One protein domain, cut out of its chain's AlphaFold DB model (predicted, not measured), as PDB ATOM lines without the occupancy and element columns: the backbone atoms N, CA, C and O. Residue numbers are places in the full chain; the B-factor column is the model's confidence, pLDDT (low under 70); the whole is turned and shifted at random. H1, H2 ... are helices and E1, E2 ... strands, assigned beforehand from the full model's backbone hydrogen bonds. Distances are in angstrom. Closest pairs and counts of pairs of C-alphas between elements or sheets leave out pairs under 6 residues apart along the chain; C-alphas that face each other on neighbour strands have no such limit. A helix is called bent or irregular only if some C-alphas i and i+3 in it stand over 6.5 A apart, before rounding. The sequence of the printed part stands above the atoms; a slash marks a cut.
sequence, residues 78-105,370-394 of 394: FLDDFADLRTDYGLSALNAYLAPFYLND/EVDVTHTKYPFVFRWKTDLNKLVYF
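What this domain is: This is residues 78 to 105 and 370 to 394 of the 394 residues of the protein "Ankyrin repeat and LEM domain-containing protein 2" of Schistocephalus solidus (UniProt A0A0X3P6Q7). Three helices make a branched frame with few contacts: H3 starts beside the middle of H1 and runs away from it almost at a right angle, and the shorter H2 meets the beginning of H3 at a corner. The far part of H3 and the tail after it, residues 385 to 394, stick out as a free arm, while the short strand E1 and its link loop past the beginning of H1. The printed part has 53 residues, with one named strand and three named helices in the order E1, H1, H2, H3 along the chain; the class is mostly helix. The whole is only just compact, close to loose, with a radius of gyration of the C-alphas of 11.7 A. Its C-alphas span 32 by 28 by 22 A along the three main axes.

Where its parts are: The printed part begins at Phe 78, whose C-alpha is at (154.457, 149.626, 127.404). The strand E1 follows at residues 81 to 83, Asp 81 to Ala 83, and is 6.1 A long from first to last C-alpha. H1 holds residues 88 to 103, and its first C-alpha, that of Asp 88, is at (137.674, 151.696, 132.425). With 16 residues it is the longest helix by residues, and it measures 21.4 A from first to last C-alpha. H1 is irregular, but only just: C-alphas 97 and 100 are 7.0 A apart, where about 5 A is the distance in a regular helix. It has a kink of 36 degrees near residue 97. H2 holds residues 370 to 377, Glu 370 to Lys 377, and is 10.3 A long from first to last C-alpha. H3 holds residues 379 to 391, is 18.7 A long in the same way, and ends at Leu 391, whose C-alpha is at (146.062, 153.942, 108.391).

How they stand to each other: E1 pairs with no named strand. The closest C-alphas of E1 and H1 are those of Ala 83 and Gly 90, 5.0 A apart. E1 is apart from H2 and from H3. H1 and H3 touch, with 10 pairs of C-alphas within 8 A, and the closest are those of Asn 95 and Val 381, 5.3 A apart. Their lines stand about perpendicular, at 74 degrees. H3 touches H1 with residues 379 to 384 alone. H2 touches no helix. H2 and H3 are close but not clearly touching, the closest C-alphas being those of His 375 and Phe 382, 6.4 A apart. Their lines stand only just about perpendicular, at 71 degrees. H1 and H2 are near each other, with 6 pairs of C-alphas within 10 A and the closest pair 8.5 A apart. In H2 and H3 every pair of O i and N i+4 is within hydrogen-bond range; in H1 10 of 12 such pairs are.

The domain as a whole: The two C-alphas farthest apart are those of Phe 82 and Phe 394, 32.4 A. Residues 385 to 394, of which 385 to 391 belong to H3, stand free. Without them the body has 43 residues, spans 28 by 27 by 11 A and has a radius of gyration of 10.5 A. The links from E1 to H1 and from H2 to H3 are tight, with 4 residues and 1 residue between the elements. The link from H1 to H2 runs across the cut: residues 106 to 369 are not printed, and C-alphas 105 and 370 are 27.6 A apart. The printed part ends at Phe 394, the chain's last residue. The mean pLDDT of the printed part is 75.2, and residues 104 to 105, 370 to 375 and 390 to 394 are under 70.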
ATOM      1  N   PHE A  78     154.434 148.163 127.496       79.38
ATOM      2  CA  PHE A  78     154.457 149.626 127.404       79.38
ATOM      3  C   PHE A  78     153.698 150.332 128.545       79.38
ATOM      4  O   PHE A  78     153.925 151.519 128.762       79.38
ATOM      5  N   LEU A  79     152.823 149.620 129.271       79.38
ATOM      6  CA  LEU A  79     152.173 150.099 130.501       79.38
ATOM      7  C   LEU A  79     152.909 149.643 131.773       79.38
ATOM      8  O   LEU A  79     152.639 150.188 132.837       79.38
ATOM      9  N   ASP A  80     153.804 148.652 131.661       80.38
ATOM     10  CA  ASP A  80     154.457 147.946 132.780       80.38
ATOM     11  C   ASP A  80     153.450 147.280 133.749       80.38
ATOM     12  O   ASP A  80     153.723 147.088 134.932       80.38
ATOM     13  N   ASP A  81     152.255 146.927 133.249       79.25
ATOM     14  CA  ASP A  81     151.115 146.505 134.075       79.25
ATOM     15  C   ASP A  81     150.189 145.461 133.401       79.25
ATOM     16  O   ASP A  81     150.195 145.259 132.181       79.25
ATOM     17  N   PHE A  82     149.383 144.780 134.223       80.38
ATOM     18  CA  PHE A  82     148.353 143.815 133.840       80.38
ATOM     19  C   PHE A  82     146.981 144.486 133.678       80.38
ATOM     20  O   PHE A  82     146.201 144.572 134.627       80.38
ATOM     21  N   ALA A  83     146.625 144.855 132.447       75.62
ATOM     22  CA  ALA A  83     145.386 145.570 132.147       75.62
ATOM     23  C   ALA A  83     144.467 144.818 131.165       75.62
ATOM     24  O   ALA A  83     144.912 144.167 130.216       75.62
ATOM     25  N   ASP A  84     143.152 144.968 131.354       82.00
ATOM     26  CA  ASP A  84     142.152 144.701 130.313       82.00
ATOM     27  C   ASP A  84     141.772 146.020 129.646       82.00
ATOM     28  O   ASP A  84     141.063 146.838 130.238       82.00
ATOM     29  N   LEU A  85     142.214 146.224 128.404       81.62
ATOM     30  CA  LEU A  85     141.950 147.448 127.637       81.62
ATOM     31  C   LEU A  85     140.465 147.642 127.263       81.62
ATOM     32  O   LEU A  85     140.124 148.649 126.652       81.62
ATOM     33  N   ARG A  86     139.574 146.706 127.626       74.25
ATOM     34  CA  ARG A  86     138.109 146.860 127.532       74.25
ATOM     35  C   ARG A  86     137.483 147.453 128.799       74.25
ATOM     36  O   ARG A  86     136.303 147.781 128.789       74.25
ATOM     37  N   THR A  87     138.229 147.522 129.901       78.94
ATOM     38  CA  THR A  87     137.751 148.072 131.179       78.94
ATOM     39  C   THR A  87     138.124 149.542 131.308       78.94
ATOM     40  O   THR A  87     139.147 149.969 130.775       78.94
ATOM     41  N   ASP A  88     137.351 150.302 132.089       81.75
ATOM     42  CA  ASP A  88     137.674 151.696 132.425       81.75
ATOM     43  C   ASP A  88     139.099 151.859 132.978       81.75
ATOM     44  O   ASP A  88     139.770 152.845 132.673       81.75
ATOM     45  N   TYR A  89     139.579 150.876 133.750       85.38
ATOM     46  CA  TYR A  89     140.949 150.844 134.260       85.38
ATOM     47  C   TYR A  89     141.973 150.819 133.116       85.38
ATOM     48  O   TYR A  89     142.774 151.745 132.989       85.38
ATOM     49  N   GLY A  90     141.895 149.821 132.228       84.75
ATOM     50  CA  GLY A  90     142.816 149.696 131.095       84.75
ATOM     51  C   GLY A  90     142.715 150.848 130.093       84.75
ATOM     52  O   GLY A  90     143.737 151.293 129.574       84.75
ATOM     53  N   LEU A  91     141.512 151.388 129.868       86.12
ATOM     54  CA  LEU A  91     141.318 152.589 129.050       86.12
ATOM     55  C   LEU A  91     141.948 153.828 129.697       86.12
ATOM     56  O   LEU A  91     142.568 154.620 128.991       86.12
ATOM     57  N   SER A  92     141.855 153.983 131.022       85.62
ATOM     58  CA  SER A  92     142.486 155.105 131.730       85.62
ATOM     59  C   SER A  92     144.016 155.031 131.702       85.62
ATOM     60  O   SER A  92     144.658 156.030 131.380       85.62
ATOM     61  N   ALA A  93     144.595 153.844 131.924       84.06
ATOM     62  CA  ALA A  93     146.033 153.607 131.823       84.06
ATOM     63  C   ALA A  93     146.554 153.876 130.399       84.06
ATOM     64  O   ALA A  93     147.544 154.585 130.219       84.06
ATOM     65  N   LEU A  94     145.840 153.393 129.373       86.06
ATOM     66  CA  LEU A  94     146.173 153.665 127.974       86.06
ATOM     67  C   LEU A  94     146.040 155.157 127.628       86.06
ATOM     68  O   LEU A  94     146.892 155.698 126.928       86.06
ATOM     69  N   ASN A  95     145.013 155.847 128.130       87.06
ATOM     70  CA  ASN A  95     144.831 157.283 127.905       87.06
ATOM     71  C   ASN A  95     145.963 158.108 128.535       87.06
ATOM     72  O   ASN A  95     146.476 159.022 127.893       87.06
ATOM     73  N   ALA A  96     146.387 157.758 129.754       87.69
ATOM     74  CA  ALA A  96     147.522 158.382 130.429       87.69
ATOM     75  C   ALA A  96     148.847 158.125 129.690       87.69
ATOM     76  O   ALA A  96     149.631 159.054 129.510       87.69
ATOM     77  N   TYR A  97     149.067 156.903 129.191       87.25
ATOM     78  CA  TYR A  97     150.223 156.570 128.352       87.25
ATOM     79  C   TYR A  97     150.236 157.350 127.025       87.25
ATOM     80  O   TYR A  97     151.294 157.773 126.565       87.25
ATOM     81  N   LEU A  98     149.069 157.565 126.408       86.12
ATOM     82  CA  LEU A  98     148.955 158.275 125.132       86.12
ATOM     83  C   LEU A  98     149.044 159.807 125.264       86.12
ATOM     84  O   LEU A  98     149.464 160.466 124.310       86.12
ATOM     85  N   ALA A  99     148.694 160.380 126.421       88.19
ATOM     86  CA  ALA A  99     148.632 161.830 126.624       88.19
ATOM     87  C   ALA A  99     149.921 162.590 126.232       88.19
ATOM     88  O   ALA A  99     149.814 163.565 125.480       88.19
ATOM     89  N   PRO A 100     151.144 162.162 126.621       85.00
ATOM     90  CA  PRO A 100     152.371 162.871 126.256       85.00
ATOM     91  C   PRO A 100     152.639 162.898 124.749       85.00
ATOM     92  O   PRO A 100     153.303 163.809 124.268       85.00
ATOM     93  N   PHE A 101     152.148 161.921 123.983       82.56
ATOM     94  CA  PHE A 101     152.390 161.879 122.541       82.56
ATOM     95  C   PHE A 101     151.510 162.872 121.779       82.56
ATOM     96  O   PHE A 101     151.978 163.468 120.816       82.56
ATOM     97  N   TYR A 102     150.280 163.103 122.243       80.88
ATOM     98  CA  TYR A 102     149.340 164.021 121.598       80.88
ATOM     99  C   TYR A 102     149.456 165.467 122.092       80.88
ATOM    100  O   TYR A 102     149.364 166.388 121.285       80.88
ATOM    101  N   LEU A 103     149.733 165.686 123.382       81.06
ATOM    102  CA  LEU A 103     149.920 167.036 123.931       81.06
ATOM    103  C   LEU A 103     151.155 167.748 123.348       81.06
ATOM    104  O   LEU A 103     151.148 168.964 123.196       81.06
ATOM    105  N   ASN A 104     152.204 167.002 122.986       66.62
ATOM    106  CA  ASN A 104     153.411 167.575 122.377       66.62
ATOM    107  C   ASN A 104     153.248 167.927 120.882       66.62
ATOM    108  O   ASN A 104     154.026 168.735 120.375       66.62
ATOM    109  N   ASP A 105     152.257 167.358 120.186       58.91
ATOM    110  CA  ASP A 105     151.979 167.657 118.770       58.91
ATOM    111  C   ASP A 105     151.248 169.001 118.613       58.91
ATOM    112  O   ASP A 105     151.592 169.811 117.748       58.91
ATOM    113  N   GLU A 370     126.349 158.315 125.522       51.25
ATOM    114  CA  GLU A 370     127.390 157.439 126.092       51.25
ATOM    115  C   GLU A 370     128.670 157.446 125.231       51.25
ATOM    116  O   GLU A 370     129.793 157.347 125.737       51.25
ATOM    117  N   VAL A 371     128.513 157.636 123.917       54.84
ATOM    118  CA  VAL A 371     129.632 157.801 122.978       54.84
ATOM    119  C   VAL A 371     130.332 159.148 123.198       54.84
ATOM    120  O   VAL A 371     131.562 159.199 123.197       54.84
ATOM    121  N   ASP A 372     129.576 160.217 123.451       54.31
ATOM    122  CA  ASP A 372     130.128 161.552 123.725       54.31
ATOM    123  C   ASP A 372     130.831 161.624 125.098       54.31
ATOM    124  O   ASP A 372     131.962 162.109 125.214       54.31
ATOM    125  N   VAL A 373     130.230 161.022 126.133       60.38
ATOM    126  CA  VAL A 373     130.817 160.910 127.483       60.38
ATOM    127  C   VAL A 373     132.107 160.082 127.478       60.38
ATOM    128  O   VAL A 373     133.084 160.439 128.139       60.38
ATOM    129  N   THR A 374     132.170 158.980 126.725       59.31
ATOM    130  CA  THR A 374     133.410 158.182 126.632       59.31
ATOM    131  C   THR A 374     134.498 158.875 125.810       59.31
ATOM    132  O   THR A 374     135.680 158.738 126.137       59.31
ATOM    133  N   HIS A 375     134.127 159.674 124.805       65.06
ATOM    134  CA  HIS A 375     135.060 160.503 124.041       65.06
ATOM    135  C   HIS A 375     135.671 161.630 124.893       65.06
ATOM    136  O   HIS A 375     136.886 161.826 124.853       65.06
ATOM    137  N   THR A 376     134.872 162.304 125.729       71.25
ATOM    138  CA  THR A 376     135.380 163.290 126.706       71.25
ATOM    139  C   THR A 376     136.215 162.649 127.817       71.25
ATOM    140  O   THR A 376     137.195 163.247 128.258       71.25
ATOM    141  N   LYS A 377     135.889 161.422 128.246       83.75
ATOM    142  CA  LYS A 377     136.633 160.692 129.291       83.75
ATOM    143  C   LYS A 377     138.013 160.195 128.832       83.75
ATOM    144  O   LYS A 377     138.954 160.209 129.626       83.75
ATOM    145  N   TYR A 378     138.153 159.761 127.574       84.69
ATOM    146  CA  TYR A 378     139.387 159.159 127.038       84.69
ATOM    147  C   TYR A 378     139.813 159.748 125.671       84.69
ATOM    148  O   TYR A 378     139.892 159.020 124.670       84.69
ATOM    149  N   PRO A 379     140.116 161.060 125.594       83.25
ATOM    150  CA  PRO A 379     140.318 161.762 124.323       83.25
ATOM    151  C   PRO A 379     141.524 161.251 123.523       83.25
ATOM    152  O   PRO A 379     141.462 161.152 122.296       83.25
ATOM    153  N   PHE A 380     142.620 160.866 124.188       84.06
ATOM    154  CA  PHE A 380     143.839 160.415 123.506       84.06
ATOM    155  C   PHE A 380     143.680 159.010 122.921       84.06
ATOM    156  O   PHE A 380     144.149 158.750 121.814       84.06
ATOM    157  N   VAL A 381     142.945 158.126 123.608       82.44
ATOM    158  CA  VAL A 381     142.582 156.796 123.082       82.44
ATOM    159  C   VAL A 381     141.706 156.931 121.835       82.44
ATOM    160  O   VAL A 381     141.893 156.192 120.868       82.44
ATOM    161  N   PHE A 382     140.777 157.892 121.819       81.75
ATOM    162  CA  PHE A 382     139.912 158.129 120.663       81.75
ATOM    163  C   PHE A 382     140.654 158.764 119.477       81.75
ATOM    164  O   PHE A 382     140.465 158.322 118.338       81.75
ATOM    165  N   ARG A 383     141.541 159.742 119.722       78.75
ATOM    166  CA  ARG A 383     142.417 160.337 118.693       78.75
ATOM    167  C   ARG A 383     143.312 159.255 118.074       78.75
ATOM    168  O   ARG A 383     143.287 159.071 116.860       78.75
ATOM    169  N   TRP A 384     143.935 158.417 118.906       81.81
ATOM    170  CA  TRP A 384     144.712 157.249 118.475       81.81
ATOM    171  C   TRP A 384     143.909 156.235 117.656       81.81
ATOM    172  O   TRP A 384     144.319 155.874 116.555       81.81
ATOM    173  N   LYS A 385     142.723 155.824 118.121       77.38
ATOM    174  CA  LYS A 385     141.809 154.952 117.359       77.38
ATOM    175  C   LYS A 385     141.437 155.556 116.000       77.38
ATOM    176  O   LYS A 385     141.353 154.841 115.004       77.38
ATOM    177  N   THR A 386     141.215 156.866 115.953       77.06
ATOM    178  CA  THR A 386     140.893 157.595 114.722       77.06
ATOM    179  C   THR A 386     142.072 157.597 113.748       77.06
ATOM    180  O   THR A 386     141.876 157.365 112.557       77.06
ATOM    181  N   ASP A 387     143.298 157.781 114.238       74.06
ATOM    182  CA  ASP A 387     144.518 157.727 113.425       74.06
ATOM    183  C   ASP A 387     144.823 156.311 112.913       74.06
ATOM    184  O   ASP A 387     145.150 156.134 111.739       74.06
ATOM    185  N   LEU A 388     144.614 155.287 113.746       72.56
ATOM    186  CA  LEU A 388     144.673 153.881 113.339       72.56
ATOM    187  C   LEU A 388     143.682 153.564 112.215       72.56
ATOM    188  O   LEU A 388     144.053 152.921 111.236       72.56
ATOM    189  N   ASN A 389     142.433 154.026 112.331       70.31
ATOM    190  CA  ASN A 389     141.424 153.801 111.298       70.31
ATOM    191  C   ASN A 389     141.860 154.410 109.956       70.31
ATOM    192  O   ASN A 389     141.731 153.739 108.939       70.31
ATOM    193  N   LYS A 390     142.436 155.625 109.943       69.62
ATOM    194  CA  LYS A 390     142.982 156.242 108.714       69.62
ATOM    195  C   LYS A 390     144.067 155.372 108.069       69.62
ATOM    196  O   LYS A 390     144.081 155.243 106.851       69.62
ATOM    197  N   LEU A 391     144.949 154.771 108.872       60.53
ATOM    198  CA  LEU A 391     146.062 153.942 108.391       60.53
ATOM    199  C   LEU A 391     145.624 152.587 107.809       60.53
ATOM    200  O   LEU A 391     146.365 152.018 107.020       60.53
ATOM    201  N   VAL A 392     144.443 152.074 108.168       53.94
ATOM    202  CA  VAL A 392     143.905 150.792 107.657       53.94
ATOM    203  C   VAL A 392     143.192 150.943 106.299       53.94
ATOM    204  O   VAL A 392     142.854 149.944 105.666       53.94
ATOM    205  N   TYR A 393     142.976 152.177 105.825       42.00
ATOM    206  CA  TYR A 393     142.407 152.473 104.500       42.00
ATOM    207  C   TYR A 393     143.461 152.823 103.426       42.00
ATOM    208  O   TYR A 393     143.086 153.268 102.339       42.00
ATOM    209  N   PHE A 394     144.748 152.595 103.715       36.72
ATOM    210  CA  PHE A 394     145.864 152.618 102.758       36.72
ATOM    211  C   PHE A 394     146.447 151.208 102.580       36.72
ATOM    212  O   PHE A 394     146.850 150.902 101.437       36.72
TER     213      PHE A 394